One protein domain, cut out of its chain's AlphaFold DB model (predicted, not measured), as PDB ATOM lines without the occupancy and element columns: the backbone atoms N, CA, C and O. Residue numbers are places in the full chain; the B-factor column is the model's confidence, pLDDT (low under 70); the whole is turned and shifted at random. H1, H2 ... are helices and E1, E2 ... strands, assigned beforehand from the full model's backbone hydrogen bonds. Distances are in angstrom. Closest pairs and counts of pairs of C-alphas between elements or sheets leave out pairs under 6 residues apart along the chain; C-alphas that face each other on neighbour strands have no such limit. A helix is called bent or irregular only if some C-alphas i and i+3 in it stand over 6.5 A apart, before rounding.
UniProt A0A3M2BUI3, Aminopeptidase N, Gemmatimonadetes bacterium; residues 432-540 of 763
ATOM      1  N   THR A 432     425.731 476.680 394.315       98.31
ATOM      2  CA  THR A 432     425.634 478.130 394.136       98.31
ATOM      3  C   THR A 432     424.188 478.550 394.373       98.31
ATOM      4  O   THR A 432     423.290 478.183 393.611       98.31
ATOM      5  N   VAL A 433     423.963 479.320 395.439       98.25
ATOM      6  CA  VAL A 433     422.647 479.879 395.768       98.25
ATOM      7  C   VAL A 433     422.474 481.225 395.067       98.25
ATOM      8  O   VAL A 433     423.292 482.132 395.229       98.25
ATOM      9  N   VAL A 434     421.402 481.361 394.289       98.62
ATOM     10  CA  VAL A 434     421.057 482.574 393.541       98.62
ATOM     11  C   VAL A 434     419.711 483.106 394.044       98.62
ATOM     12  O   VAL A 434     418.689 482.452 393.825       98.62
ATOM     13  N   PRO A 435     419.663 484.283 394.690       98.31
ATOM     14  CA  PRO A 435     418.404 484.949 395.010       98.31
ATOM     15  C   PRO A 435     417.644 485.304 393.726       98.31
ATOM     16  O   PRO A 435     418.206 485.932 392.827       98.31
ATOM     17  N   LEU A 436     416.373 484.909 393.648       98.38
ATOM     18  CA  LEU A 436     415.493 485.172 392.505       98.38
ATOM     19  C   LEU A 436     414.572 486.366 392.772       98.38
ATOM     20  O   LEU A 436     414.289 487.144 391.864       98.38
ATOM     21  N   GLY A 437     414.144 486.553 394.024       97.31
ATOM     22  CA  GLY A 437     413.339 487.700 394.424       97.31
ATOM     23  C   GLY A 437     412.717 487.553 395.809       97.31
ATOM     24  O   GLY A 437     413.090 486.682 396.598       97.31
ATOM     25  N   ARG A 438     411.749 488.426 396.088       98.06
ATOM     26  CA  ARG A 438     410.845 488.337 397.237       98.06
ATOM     27  C   ARG A 438     409.420 488.520 396.730       98.06
ATOM     28  O   ARG A 438     409.188 489.485 396.008       98.06
ATOM     29  N   ALA A 439     408.525 487.612 397.101       98.50
ATOM     30  CA  ALA A 439     407.177 487.490 396.542       98.50
ATOM     31  C   ALA A 439     406.114 487.309 397.639       98.50
ATOM     32  O   ALA A 439     406.443 487.147 398.817       98.50
ATOM     33  N   ALA A 440     404.838 487.369 397.257       98.44
ATOM     34  CA  ALA A 440     403.657 487.320 398.120       98.44
ATOM     35  C   ALA A 440     403.768 488.254 399.345       98.44
ATOM     36  O   ALA A 440     403.349 487.920 400.456       98.44
ATOM     37  N   CYS A 441     404.360 489.440 399.161       98.12
ATOM     38  CA  CYS A 441     404.594 490.393 400.246       98.12
ATOM     39  C   CYS A 441     403.276 490.889 400.863       98.12
ATOM     40  O   CYS A 441     402.424 491.462 400.185       98.12
ATOM     41  N   GLY A 442     403.115 490.688 402.172       97.56
ATOM     42  CA  GLY A 442     401.860 490.936 402.892       97.56
ATOM     43  C   GLY A 442     400.818 489.819 402.736       97.56
ATOM     44  O   GLY A 442     399.710 489.957 403.248       97.56
ATOM     45  N   ARG A 443     401.167 488.721 402.053       97.69
ATOM     46  CA  ARG A 443     400.334 487.525 401.826       97.69
ATOM     47  C   ARG A 443     401.073 486.222 402.145       97.69
ATOM     48  O   ARG A 443     400.629 485.163 401.733       97.69
ATOM     49  N   ALA A 444     402.171 486.278 402.895       97.56
ATOM     50  CA  ALA A 444     402.918 485.108 403.349       97.56
ATOM     51  C   ALA A 444     402.964 485.079 404.892       97.56
ATOM     52  O   ALA A 444     403.971 485.472 405.482       97.56
ATOM     53  N   PRO A 445     401.875 484.679 405.580       96.31
ATOM     54  CA  PRO A 445     401.758 484.773 407.042       96.31
ATOM     55  C   PRO A 445     402.725 483.850 407.801       96.31
ATOM     56  O   PRO A 445     403.006 484.088 408.974       96.31
ATOM     57  N   VAL A 446     403.248 482.816 407.135       95.75
ATOM     58  CA  VAL A 446     404.247 481.881 407.680       95.75
ATOM     59  C   VAL A 446     405.687 482.380 407.452       95.75
ATOM     60  O   VAL A 446     406.615 481.914 408.120       95.75
ATOM     61  N   ALA A 447     405.898 483.355 406.559       95.44
ATOM     62  CA  ALA A 447     407.215 483.924 406.289       95.44
ATOM     63  C   ALA A 447     407.651 484.914 407.393       95.44
ATOM     64  O   ALA A 447     406.853 485.772 407.780       95.44
ATOM     65  N   PRO A 448     408.908 484.863 407.893       90.12
ATOM     66  CA  PRO A 448     409.332 485.615 409.083       90.12
ATOM     67  C   PRO A 448     409.176 487.142 409.020       90.12
ATOM     68  O   PRO A 448     409.112 487.788 410.065       90.12
ATOM     69  N   ASP A 449     409.138 487.716 407.818       91.62
ATOM     70  CA  ASP A 449     408.995 489.155 407.570       91.62
ATOM     71  C   ASP A 449     407.792 489.503 406.665       91.62
ATOM     72  O   ASP A 449     407.645 490.644 406.222       91.62
ATOM     73  N   GLY A 450     406.913 488.527 406.407       95.44
ATOM     74  CA  GLY A 450     405.708 488.692 405.594       95.44
ATOM     75  C   GLY A 450     405.906 488.647 404.075       95.44
ATOM     76  O   GLY A 450     404.923 488.867 403.366       95.44
ATOM     77  N   CYS A 451     407.107 488.357 403.557       97.75
ATOM     78  CA  CYS A 451     407.318 487.989 402.148       97.75
ATOM     79  C   CYS A 451     408.044 486.645 402.022       97.75
ATOM     80  O   CYS A 451     408.945 486.336 402.797       97.75
ATOM     81  N   VAL A 452     407.739 485.896 400.968       98.44
ATOM     82  CA  VAL A 452     408.467 484.685 400.575       98.44
ATOM     83  C   VAL A 452     409.821 485.082 399.998       98.44
ATOM     84  O   VAL A 452     409.873 485.802 399.002       98.44
ATOM     85  N   GLU A 453     410.923 484.604 400.575       98.12
ATOM     86  CA  GLU A 453     412.216 484.612 399.883       98.12
ATOM     87  C   GLU A 453     412.221 483.513 398.813       98.12
ATOM     88  O   GLU A 453     411.980 482.348 399.133       98.12
ATOM     89  N   VAL A 454     412.497 483.883 397.558       98.81
ATOM     90  CA  VAL A 454     412.530 482.957 396.418       98.81
ATOM     91  C   VAL A 454     413.975 482.816 395.931       98.81
ATOM     92  O   VAL A 454     414.632 483.813 395.615       98.81
ATOM     93  N   SER A 455     414.491 481.585 395.878       98.81
ATOM     94  CA  SER A 455     415.911 481.293 395.605       98.81
ATOM     95  C   SER A 455     416.106 480.059 394.718       98.81
ATOM     96  O   SER A 455     415.321 479.120 394.785       98.81
ATOM     97  N   ALA A 456     417.169 480.035 393.909       98.81
ATOM     98  CA  ALA A 456     417.631 478.844 393.193       98.81
ATOM     99  C   ALA A 456     418.900 478.280 393.845       98.81
ATOM    100  O   ALA A 456     419.830 479.030 394.137       98.81
ATOM    101  N   TRP A 457     418.951 476.965 394.036       98.75
ATOM    102  CA  TRP A 457     420.068 476.220 394.618       98.75
ATOM    103  C   TRP A 457     420.592 475.263 393.548       98.75
ATOM    104  O   TRP A 457     420.024 474.196 393.321       98.75
ATOM    105  N   LEU A 458     421.628 475.688 392.824       98.75
ATOM    106  CA  LEU A 458     422.106 475.024 391.606       98.75
ATOM    107  C   LEU A 458     423.518 474.477 391.807       98.75
ATOM    108  O   LEU A 458     424.303 475.064 392.552       98.75
ATOM    109  N   PHE A 459     423.882 473.398 391.117       98.69
ATOM    110  CA  PHE A 459     425.281 472.973 391.095       98.69
ATOM    111  C   PHE A 459     426.123 474.049 390.385       98.69
ATOM    112  O   PHE A 459     425.666 474.597 389.376       98.69
ATOM    113  N   PRO A 460     427.349 474.366 390.852       98.06
ATOM    114  CA  PRO A 460     428.119 475.500 390.335       98.06
ATOM    115  C   PRO A 460     428.243 475.599 388.798       98.06
ATOM    116  O   PRO A 460     428.096 476.717 388.289       98.06
ATOM    117  N   PRO A 461     428.424 474.501 388.025       98.38
ATOM    118  CA  PRO A 461     428.468 474.568 386.559       98.38
ATOM    119  C   PRO A 461     427.164 475.055 385.904       98.38
ATOM    120  O   PRO A 461     427.212 475.721 384.870       98.38
ATOM    121  N   ASP A 462     426.012 474.771 386.517       98.44
ATOM    122  CA  ASP A 462     424.682 475.027 385.950       98.44
ATOM    123  C   ASP A 462     424.052 476.340 386.435       98.44
ATOM    124  O   ASP A 462     422.931 476.662 386.047       98.44
ATOM    125  N   THR A 463     424.773 477.148 387.225       97.62
ATOM    126  CA  THR A 463     424.322 478.440 387.793       97.62
ATOM    127  C   THR A 463     423.607 479.358 386.783       97.62
ATOM    128  O   THR A 463     422.696 480.107 387.145       97.62
ATOM    129  N   ALA A 464     423.967 479.290 385.496       96.56
ATOM    130  CA  ALA A 464     423.302 480.026 384.417       96.56
ATOM    131  C   ALA A 464     421.785 479.745 384.310       96.56
ATOM    132  O   ALA A 464     421.031 480.625 383.888       96.56
ATOM    133  N   GLN A 465     421.322 478.564 384.739       97.06
ATOM    134  CA  GLN A 465     419.911 478.171 384.728       97.06
ATOM    135  C   GLN A 465     419.011 479.062 385.584       97.06
ATOM    136  O   GLN A 465     417.838 479.225 385.243       97.06
ATOM    137  N   ALA A 466     419.547 479.734 386.611       96.25
ATOM    138  CA  ALA A 466     418.812 480.738 387.386       96.25
ATOM    139  C   ALA A 466     418.159 481.809 386.490       96.25
ATOM    140  O   ALA A 466     417.069 482.290 386.784       96.25
ATOM    141  N   ARG A 467     418.793 482.145 385.356       95.56
ATOM    142  CA  ARG A 467     418.309 483.151 384.396       95.56
ATOM    143  C   ARG A 467     417.531 482.583 383.205       95.56
ATOM    144  O   ARG A 467     417.063 483.374 382.392       95.56
ATOM    145  N   LEU A 468     417.439 481.259 383.072       95.94
ATOM    146  CA  LEU A 468     416.800 480.579 381.935       95.94
ATOM    147  C   LEU A 468     415.531 479.825 382.337       95.94
ATOM    148  O   LEU A 468     414.573 479.807 381.572       95.94
ATOM    149  N   SER A 469     415.531 479.206 383.518       97.88
ATOM    150  CA  SER A 469     414.431 478.371 384.016       97.88
ATOM    151  C   SER A 469     413.619 479.040 385.123       97.88
ATOM    152  O   SER A 469     412.425 478.800 385.220       97.88
ATOM    153  N   PHE A 470     414.247 479.899 385.934       98.44
ATOM    154  CA  PHE A 470     413.647 480.458 387.155       98.44
ATOM    155  C   PHE A 470     413.433 481.981 387.101       98.44
ATOM    156  O   PHE A 470     413.144 482.610 388.117       98.44
ATOM    157  N   ALA A 471     413.566 482.588 385.916       97.12
ATOM    158  CA  ALA A 471     413.556 484.042 385.737       97.12
ATOM    159  C   ALA A 471     412.245 484.719 386.181       97.12
ATOM    160  O   ALA A 471     412.278 485.874 386.599       97.12
ATOM    161  N   ARG A 472     411.117 483.995 386.110       98.31
ATOM    162  CA  ARG A 472     409.783 484.449 386.531       98.31
ATOM    163  C   ARG A 472     409.274 483.789 387.824       98.31
ATOM    164  O   ARG A 472     408.141 484.021 388.214       98.31
ATOM    165  N   ALA A 473     410.097 483.018 388.541       98.75
ATOM    166  CA  ALA A 473     409.634 482.231 389.694       98.75
ATOM    167  C   ALA A 473     409.029 483.076 390.839       98.75
ATOM    168  O   ALA A 473     408.061 482.659 391.467       98.75
ATOM    169  N   ALA A 474     409.554 484.280 391.096       98.69
ATOM    170  CA  ALA A 474     408.963 485.192 392.082       98.69
ATOM    171  C   ALA A 474     407.603 485.759 391.618       98.69
ATOM    172  O   ALA A 474     406.670 485.835 392.406       98.69
ATOM    173  N   ASP A 475     407.483 486.078 390.328       98.75
ATOM    174  CA  ASP A 475     406.262 486.587 389.688       98.75
ATOM    175  C   ASP A 475     405.147 485.520 389.669       98.75
ATOM    176  O   ASP A 475     403.996 485.818 389.979       98.75
ATOM    177  N   MET A 476     405.507 484.250 389.454       98.81
ATOM    178  CA  MET A 476     404.616 483.093 389.628       98.81
ATOM    179  C   MET A 476     404.087 482.979 391.070       98.81
ATOM    180  O   MET A 476     402.890 482.780 391.270       98.81
ATOM    181  N   VAL A 477     404.951 483.135 392.086       98.88
ATOM    182  CA  VAL A 477     404.538 483.103 393.506       98.88
ATOM    183  C   VAL A 477     403.607 484.271 393.848       98.88
ATOM    184  O   VAL A 477     402.618 484.054 394.546       98.88
ATOM    185  N   ASP A 478     403.876 485.483 393.349       98.81
ATOM    186  CA  ASP A 478     402.965 486.626 393.500       98.81
ATOM    187  C   ASP A 478     401.608 486.354 392.823       98.81
ATOM    188  O   ASP A 478     400.572 486.471 393.477       98.81
ATOM    189  N   TYR A 479     401.599 485.916 391.559       98.75
ATOM    190  CA  TYR A 479     400.385 485.622 390.786       98.75
ATOM    191  C   TYR A 479     399.485 484.568 391.447       98.75
ATOM    192  O   TYR A 479     398.274 484.764 391.595       98.75
ATOM    193  N   TYR A 480     400.056 483.450 391.893       98.88
ATOM    194  CA  TYR A 480     399.289 482.416 392.583       98.88
ATOM    195  C   TYR A 480     398.811 482.888 393.970       98.88
ATOM    196  O   TYR A 480     397.674 482.597 394.350       98.88
ATOM    197  N   ALA A 481     399.587 483.729 394.668       98.75
ATOM    198  CA  ALA A 481     399.157 484.387 395.907       98.75
ATOM    199  C   ALA A 481     398.133 485.534 395.707       98.75
ATOM    200  O   ALA A 481     397.560 486.057 396.670       98.75
ATOM    201  N   GLU A 482     397.877 485.955 394.465       98.12
ATOM    202  CA  GLU A 482     396.700 486.751 394.080       98.12
ATOM    203  C   GLU A 482     395.491 485.866 393.777       98.12
ATOM    204  O   GLU A 482     394.358 486.214 394.115       98.12
ATOM    205  N   THR A 483     395.731 484.717 393.150       98.25
ATOM    206  CA  THR A 483     394.676 483.885 392.572       98.25
ATOM    207  C   THR A 483     394.015 482.979 393.617       98.25
ATOM    208  O   THR A 483     392.781 482.918 393.654       98.25
ATOM    209  N   PHE A 484     394.801 482.327 394.487       98.31
ATOM    210  CA  PHE A 484     394.351 481.261 395.403       98.31
ATOM    211  C   PHE A 484     394.210 481.693 396.867       98.31
ATOM    212  O   PHE A 484     393.337 481.196 397.574       98.31
ATOM    213  N   GLY A 485     395.046 482.624 397.329       98.06
ATOM    214  CA  GLY A 485     395.118 483.021 398.736       98.06
ATOM    215  C   GLY A 485     396.562 483.158 399.222       98.06
ATOM    216  O   GLY A 485     397.481 483.167 398.406       98.06
ATOM    217  N   PRO A 486     396.790 483.296 400.538       98.25
ATOM    218  CA  PRO A 486     398.131 483.436 401.097       98.25
ATOM    219  C   PRO A 486     399.089 482.303 400.696       98.25
ATOM    220  O   PRO A 486     398.667 481.169 400.487       98.25
ATOM    221  N   PHE A 487     400.387 482.602 400.617       98.56
ATOM    222  CA  PHE A 487     401.419 481.584 400.424       98.56
ATOM    223  C   PHE A 487     401.660 480.822 401.747       98.56
ATOM    224  O   PHE A 487     401.993 481.463 402.754       98.56
ATOM    225  N   PRO A 488     401.530 479.482 401.766       97.69
ATOM    226  CA  PRO A 488     401.427 478.700 403.006       97.69
ATOM    227  C   PRO A 488     402.763 478.406 403.715       97.69
ATOM    228  O   PRO A 488     402.762 477.874 404.826       97.69
ATOM    229  N   TYR A 489     403.916 478.748 403.124       98.19
ATOM    230  CA  TYR A 489     405.236 478.409 403.677       98.19
ATOM    231  C   TYR A 489     406.158 479.614 403.920       98.19
ATOM    232  O   TYR A 489     405.876 480.750 403.553       98.19
ATOM    233  N   ALA A 490     407.289 479.370 404.589       97.44
ATOM    234  CA  ALA A 490     408.185 480.434 405.049       97.44
ATOM    235  C   ALA A 490     409.155 480.989 403.982       97.44
ATOM    236  O   ALA A 490     409.718 482.066 404.172       97.44
ATOM    237  N   LYS A 491     409.385 480.239 402.898       98.19
ATOM    238  CA  LYS A 491     410.282 480.543 401.767       98.19
ATOM    239  C   LYS A 491     409.879 479.701 400.551       98.19
ATOM    240  O   LYS A 491     409.044 478.810 400.692       98.19
ATOM    241  N   LEU A 492     410.544 479.901 399.414       98.81
ATOM    242  CA  LEU A 492     410.571 478.928 398.326       98.81
ATOM    243  C   LEU A 492     411.992 478.767 397.765       98.81
ATOM    244  O   LEU A 492     412.625 479.726 397.320       98.81
ATOM    245  N   ALA A 493     412.509 477.542 397.810       98.88
ATOM    246  CA  ALA A 493     413.788 477.175 397.214       98.88
ATOM    247  C   ALA A 493     413.561 476.237 396.024       98.88
ATOM    248  O   ALA A 493     412.886 475.223 396.160       98.88
ATOM    249  N   HIS A 494     414.159 476.569 394.883       98.88
ATOM    250  CA  HIS A 494     414.183 475.756 393.672       98.88
ATOM    251  C   HIS A 494     415.532 475.043 393.583       98.88
ATOM    252  O   HIS A 494     416.555 475.681 393.333       98.88
ATOM    253  N   VAL A 495     415.561 473.735 393.823       98.88
ATOM    254  CA  VAL A 495     416.802 472.989 394.065       98.88
ATOM    255  C   VAL A 495     417.113 472.052 392.903       98.88
ATOM    256  O   VAL A 495     416.277 471.247 392.502       98.88
ATOM    257  N   GLN A 496     418.332 472.108 392.373       98.69
ATOM    258  CA  GLN A 496     418.830 471.100 391.440       98.69
ATOM    259  C   GLN A 496     419.165 469.818 392.207       98.69
ATOM    260  O   GLN A 496     419.955 469.854 393.147       98.69
ATOM    261  N   SER A 497     418.560 468.692 391.824       98.44
ATOM    262  CA  SER A 497     418.494 467.506 392.682       98.44
ATOM    263  C   SER A 497     418.670 466.179 391.943       98.44
ATOM    264  O   SER A 497     418.571 466.089 390.716       98.44
ATOM    265  N   ALA A 498     418.863 465.118 392.726       96.62
ATOM    266  CA  ALA A 498     418.955 463.750 392.241       96.62
ATOM    267  C   ALA A 498     417.602 463.084 391.889       96.62
ATOM    268  O   ALA A 498     417.638 461.896 391.546       96.62
ATOM    269  N   THR A 499     416.464 463.802 391.968       96.50
ATOM    270  CA  THR A 499     415.105 463.254 391.749       96.50
ATOM    271  C   THR A 499     414.962 462.492 390.428       96.50
ATOM    272  O   THR A 499     415.595 462.820 389.416       96.50
ATOM    273  N   ARG A 500     414.108 461.461 390.437       94.25
ATOM    274  CA  ARG A 500     413.761 460.669 389.246       94.25
ATOM    275  C   ARG A 500     412.709 461.329 388.341       94.25
ATOM    276  O   ARG A 500     412.542 460.871 387.210       94.25
ATOM    277  N   PHE A 501     412.029 462.371 388.817       95.25
ATOM    278  CA  PHE A 501     410.906 463.034 388.142       95.25
ATOM    279  C   PHE A 501     411.352 464.254 387.307       95.25
ATOM    280  O   PHE A 501     412.536 464.399 386.993       95.25
ATOM    281  N   GLY A 502     410.410 465.104 386.877       93.44
ATOM    282  CA  GLY A 502     410.703 466.365 386.178       93.44
ATOM    283  C   GLY A 502     411.071 467.466 387.174       93.44
ATOM    284  O   GLY A 502     412.229 467.897 387.240       93.44
ATOM    285  N   GLY A 503     410.080 467.856 387.973       96.56
ATOM    286  CA  GLY A 503     410.251 468.342 389.336       96.56
ATOM    287  C   GLY A 503     409.565 467.401 390.335       96.56
ATOM    288  O   GLY A 503     409.115 466.319 389.960       96.56
ATOM    289  N   MET A 504     409.584 467.808 391.598       98.06
ATOM    290  CA  MET A 504     408.975 467.181 392.768       98.06
ATOM    291  C   MET A 504     408.691 468.325 393.750       98.06
ATOM    292  O   MET A 504     409.615 469.067 394.108       98.06
ATOM    293  N   GLU A 505     407.436 468.504 394.155       97.94
ATOM    294  CA  GLU A 505     406.913 469.782 394.649       97.94
ATOM    295  C   GLU A 505     407.429 470.208 396.032       97.94
ATOM    296  O   GLU A 505     407.610 471.399 396.282       97.94
ATOM    297  N   ASN A 506     407.713 469.236 396.905       98.44
ATOM    298  CA  ASN A 506     408.272 469.362 398.257       98.44
ATOM    299  C   ASN A 506     408.112 470.740 398.935       98.44
ATOM    300  O   ASN A 506     409.071 471.514 398.989       98.44
ATOM    301  N   ALA A 507     406.947 471.028 399.514       97.88
ATOM    302  CA  ALA A 507     406.614 472.187 400.352       97.88
ATOM    303  C   ALA A 507     407.800 473.094 400.751       97.88
ATOM    304  O   ALA A 507     408.597 472.766 401.643       97.88
ATOM    305  N   SER A 508     407.899 474.277 400.131       98.44
ATOM    306  CA  SER A 508     408.951 475.308 400.279       98.44
ATOM    307  C   SER A 508     410.353 474.994 399.727       98.44
ATOM    308  O   SER A 508     411.264 475.821 399.868       98.44
ATOM    309  N   ALA A 509     410.576 473.819 399.146       98.75
ATOM    310  CA  ALA A 509     411.882 473.300 398.739       98.75
ATOM    311  C   ALA A 509     411.774 472.369 397.511       98.75
ATOM    312  O   ALA A 509     412.297 471.258 397.534       98.75
ATOM    313  N   ILE A 510     411.109 472.832 396.448       98.88
ATOM    314  CA  ILE A 510     410.907 472.104 395.187       98.88
ATOM    315  C   ILE A 510     412.234 471.544 394.643       98.88
ATOM    316  O   ILE A 510     413.211 472.283 394.468       98.88
ATOM    317  N   PHE A 511     412.257 470.252 394.311       98.81
ATOM    318  CA  PHE A 511     413.426 469.548 393.775       98.81
ATOM    319  C   PHE A 511     413.251 469.261 392.276       98.81
ATOM    320  O   PHE A 511     412.310 468.599 391.864       98.81
ATOM    321  N   TYR A 512     414.185 469.721 391.443       98.75
ATOM    322  CA  TYR A 512     414.167 469.548 389.987       98.75
ATOM    323  C   TYR A 512     415.221 468.552 389.516       98.75
ATOM    324  O   TYR A 512     416.299 468.446 390.110       98.75
ATOM    325  N   SER A 513     414.953 467.875 388.398       98.25
ATOM    326  CA  SER A 513     415.897 466.953 387.765       98.25
ATOM    327  C   SER A 513     417.207 467.641 387.368       98.25
ATOM    328  O   SER A 513     417.248 468.481 386.460       98.25
ATOM    329  N   GLU A 514     418.317 467.210 387.972       98.00
ATOM    330  CA  GLU A 514     419.669 467.641 387.600       98.00
ATOM    331  C   GLU A 514     419.962 467.500 386.100       98.00
ATOM    332  O   GLU A 514     420.656 468.339 385.530       98.00
ATOM    333  N   ARG A 515     419.394 466.476 385.447       97.38
ATOM    334  CA  ARG A 515     419.606 466.178 384.023       97.38
ATOM    335  C   ARG A 515     418.841 467.133 383.116       97.38
ATOM    336  O   ARG A 515     419.290 467.396 382.003       97.38
ATOM    337  N   ALA A 516     417.694 467.637 383.569       96.69
ATOM    338  CA  ALA A 516     416.935 468.637 382.832       96.69
ATOM    339  C   ALA A 516     417.684 469.977 382.839       96.69
ATOM    340  O   ALA A 516     417.941 470.539 381.773       96.69
ATOM    341  N   LEU A 517     418.141 470.419 384.014       97.50
ATOM    342  CA  LEU A 517     418.886 471.669 384.191       97.50
ATOM    343  C   LEU A 517     420.262 471.641 383.497       97.50
ATOM    344  O   LEU A 517     420.555 472.530 382.693       97.50
ATOM    345  N   ALA A 518     421.049 470.576 383.675       97.31
ATOM    346  CA  ALA A 518     422.337 470.401 382.990       97.31
ATOM    347  C   ALA A 518     422.215 470.226 381.459       97.31
ATOM    348  O   ALA A 518     423.207 470.312 380.737       97.31
ATOM    349  N   SER A 519     421.005 470.015 380.917       96.25
ATOM    350  CA  SER A 519     420.787 469.965 379.460       96.25
ATOM    351  C   SER A 519     420.799 471.339 378.774       96.25
ATOM    352  O   SER A 519     420.689 471.410 377.548       96.25
ATOM    353  N   GLY A 520     420.885 472.430 379.545       93.25
ATOM    354  CA  GLY A 520     420.893 473.810 379.047       93.25
ATOM    355  C   GLY A 520     419.535 474.342 378.567       93.25
ATOM    356  O   GLY A 520     419.431 475.520 378.231       93.25
ATOM    357  N   ARG A 521     418.485 473.509 378.532       92.69
ATOM    358  CA  ARG A 521     417.118 473.941 378.201       92.69
ATOM    359  C   ARG A 521     416.470 474.653 379.389       92.69
ATOM    360  O   ARG A 521     416.780 474.335 380.535       92.69
ATOM    361  N   SER A 522     415.557 475.579 379.100       96.44
ATOM    362  CA  SER A 522     414.647 476.122 380.112       96.44
ATOM    363  C   SER A 522     413.635 475.055 380.536       96.44
ATOM    364  O   SER A 522     413.136 474.313 379.686       96.44
ATOM    365  N   ILE A 523     413.323 475.011 381.830       97.81
ATOM    366  CA  ILE A 523     412.232 474.212 382.405       97.81
ATOM    367  C   ILE A 523     411.112 475.089 382.992       97.81
ATOM    368  O   ILE A 523     410.357 474.621 383.834       97.81
ATOM    369  N   GLU A 524     410.976 476.351 382.563       97.88
ATOM    370  CA  GLU A 524     410.036 477.331 383.152       97.88
ATOM    371  C   GLU A 524     408.576 476.833 383.237       97.88
ATOM    372  O   GLU A 524     407.890 477.113 384.214       97.88
ATOM    373  N   GLY A 525     408.105 476.034 382.270       97.75
ATOM    374  CA  GLY A 525     406.775 475.407 382.335       97.75
ATOM    375  C   GLY A 525     406.623 474.398 383.483       97.75
ATOM    376  O   GLY A 525     405.583 474.360 384.130       97.75
ATOM    377  N   THR A 526     407.677 473.634 383.785       98.56
ATOM    378  CA  THR A 526     407.747 472.788 384.987       98.56
ATOM    379  C   THR A 526     407.819 473.662 386.237       98.56
ATOM    380  O   THR A 526     407.107 473.406 387.194       98.56
ATOM    381  N   VAL A 527     408.592 474.756 386.227       98.81
ATOM    382  CA  VAL A 527     408.647 475.690 387.368       98.81
ATOM    383  C   VAL A 527     407.261 476.253 387.711       98.81
ATOM    384  O   VAL A 527     406.914 476.290 388.885       98.81
ATOM    385  N   ALA A 528     406.439 476.600 386.717       98.81
ATOM    386  CA  ALA A 528     405.061 477.041 386.943       98.81
ATOM    387  C   ALA A 528     404.171 475.956 387.589       98.81
ATOM    388  O   ALA A 528     403.379 476.286 388.474       98.81
ATOM    389  N   HIS A 529     404.321 474.690 387.171       98.88
ATOM    390  CA  HIS A 529     403.636 473.509 387.726       98.88
ATOM    391  C   HIS A 529     404.013 473.287 389.201       98.88
ATOM    392  O   HIS A 529     403.147 473.329 390.071       98.88
ATOM    393  N   GLU A 530     405.310 473.186 389.513       98.88
ATOM    394  CA  GLU A 530     405.767 472.916 390.888       98.88
ATOM    395  C   GLU A 530     405.444 474.048 391.887       98.88
ATOM    396  O   GLU A 530     405.300 473.810 393.086       98.88
ATOM    397  N   ILE A 531     405.337 475.304 391.426       98.94
ATOM    398  CA  ILE A 531     404.912 476.413 392.298       98.94
ATOM    399  C   ILE A 531     403.396 476.348 392.558       98.94
ATOM    400  O   ILE A 531     402.966 476.643 393.672       98.94
ATOM    401  N   ALA A 532     402.577 475.924 391.588       98.88
ATOM    402  CA  ALA A 532     401.142 475.732 391.817       98.88
ATOM    403  C   ALA A 532     400.872 474.625 392.860       98.88
ATOM    404  O   ALA A 532     399.974 474.771 393.695       98.88
ATOM    405  N   HIS A 533     401.706 473.577 392.890       98.81
ATOM    406  CA  HIS A 533     401.631 472.519 393.902       98.81
ATOM    407  C   HIS A 533     401.797 472.998 395.357       98.81
ATOM    408  O   HIS A 533     401.280 472.347 396.267       98.81
ATOM    409  N   GLN A 534     402.416 474.167 395.592       98.81
ATOM    410  CA  GLN A 534     402.533 474.748 396.940       98.81
ATOM    411  C   GLN A 534     401.159 474.980 397.598       98.81
ATOM    412  O   GLN A 534     401.071 475.031 398.824       98.81
ATOM    413  N   TRP A 535     400.086 475.086 396.803       98.81
ATOM    414  CA  TRP A 535     398.699 475.079 397.275       98.81
ATOM    415  C   TRP A 535     398.000 473.723 397.067       98.81
ATOM    416  O   TRP A 535     397.252 473.296 397.947       98.81
ATOM    417  N   PHE A 536     398.254 473.040 395.944       98.62
ATOM    418  CA  PHE A 536     397.554 471.817 395.519       98.62
ATOM    419  C   PHE A 536     398.492 470.597 395.524       98.62
ATOM    420  O   PHE A 536     399.240 470.379 394.575       98.62
ATOM    421  N   GLY A 537     398.479 469.823 396.606       96.75
ATOM    422  CA  GLY A 537     399.463 468.781 396.920       96.75
ATOM    423  C   GLY A 537     400.125 469.066 398.260       96.75
ATOM    424  O   GLY A 537     399.859 468.376 399.242       96.75
ATOM    425  N   ASP A 538     400.894 470.151 398.357       98.12
ATOM    426  CA  ASP A 538     401.589 470.511 399.598       98.12
ATOM    427  C   ASP A 538     400.618 471.004 400.696       98.12
ATOM    428  O   ASP A 538     400.575 470.453 401.806       98.12
ATOM    429  N   ALA A 539     399.815 472.042 400.421       98.19
ATOM    430  CA  ALA A 539     398.935 472.645 401.431       98.19
ATOM    431  C   ALA A 539     397.590 471.916 401.549       98.19
ATOM    432  O   ALA A 539     397.220 471.519 402.659       98.19
ATOM    433  N   VAL A 540     396.902 471.694 400.428       98.56
ATOM    434  CA  VAL A 540     395.690 470.867 400.321       98.56
ATOM    435  C   VAL A 540     396.047 469.593 399.555       98.56
ATOM    436  O   VAL A 540     396.274 469.660 398.353       98.56
TER     437      VAL A 540
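Overview. This is residues 432 to 540 of the 763 residues of the protein "Aminopeptidase N" of Gemmatimonadetes bacterium (UniProt A0A3M2BUI3). A twisted sheet of four strands forms one layer, and three helices cover one face of it: H1 and H2 follow each other along the strands over E2, and H4 packs on H2 and reaches E3 and E4. The short H3 follows E4 and only grazes the sheet, and residues 440 to 451 make a long loop between E1 and E2. The printed part has 109 residues with four named helices and four named strands, in the order E1 E2 H1 H2 E3 E4 H3 H4; the class is mixed, helices and strands. The sheet is mixed, in the order E1 E2 E3 E4. The whole is compact, with a radius of gyration of the C-alphas of 12.8 A and spans of 36 by 24 by 19 A, only just rounded.

Arrangement. E1, residues 432 to 439, and E2, residues 452 to 458, form an antiparallel hairpin, with N 434 and O 456 2.8 A apart, within hydrogen-bond range. H1, residues 460 to 467, lies over E2 at a height of 7.3 A over the sheet, but only just, with 4 C-alphas on E2 and 2 on E1. H2, residues 473 to 483, is on the same face at a height of 9.2 A; its closest C-alphas to E1 are those of Asp 478 and Ala 439, 5.3 A. E3, residues 491 to 497, is parallel to E2, with N 494 and O 455 2.8 A apart; E2, H1, H2 and E3 form a strand-helix-strand unit, two parallel strands joined through helices, with a left-handed crossover. E4, residues 511 to 513, is parallel to E3, with N 512 and O 495 2.8 A apart. H3, residues 514 to 517, only grazes the sheet. H4, residues 524 to 532, touches H2, closest at the C-alphas of Ala 528 and Met 476, 6.6 A, at a steep tilt of 43 degrees, the same way. Every O i to N i+4 pair is within hydrogen-bond range in H2 and H4; H1 has 0 of 4, with 3 of 5 O i to N i+3 pairs in range, and H3 is too short for an i+4 pair.

Along the chain. E1 begins at C-alpha 432, (425.634, 478.130, 394.136), and is 20.8 A long. E2 is 19.0 A, E3 17.9 A and E4 7.0 A. H1 is 13.8 A long and irregular, with C-alphas 461 and 464 7.8 A apart; H2 is 15.3 A and H3 5.3 A. H4 is 12.5 A long and ends at C-alpha 532, (401.142, 475.732, 391.817).

Size, cuts and confidence. The C-alphas of Gly 442 and Ser 519 are the two farthest apart, at 36.7 A. The links from E1 to E2 and from E3 to E4 are long. The printed part has no cut, and no printed residue is under 70 in pLDDT.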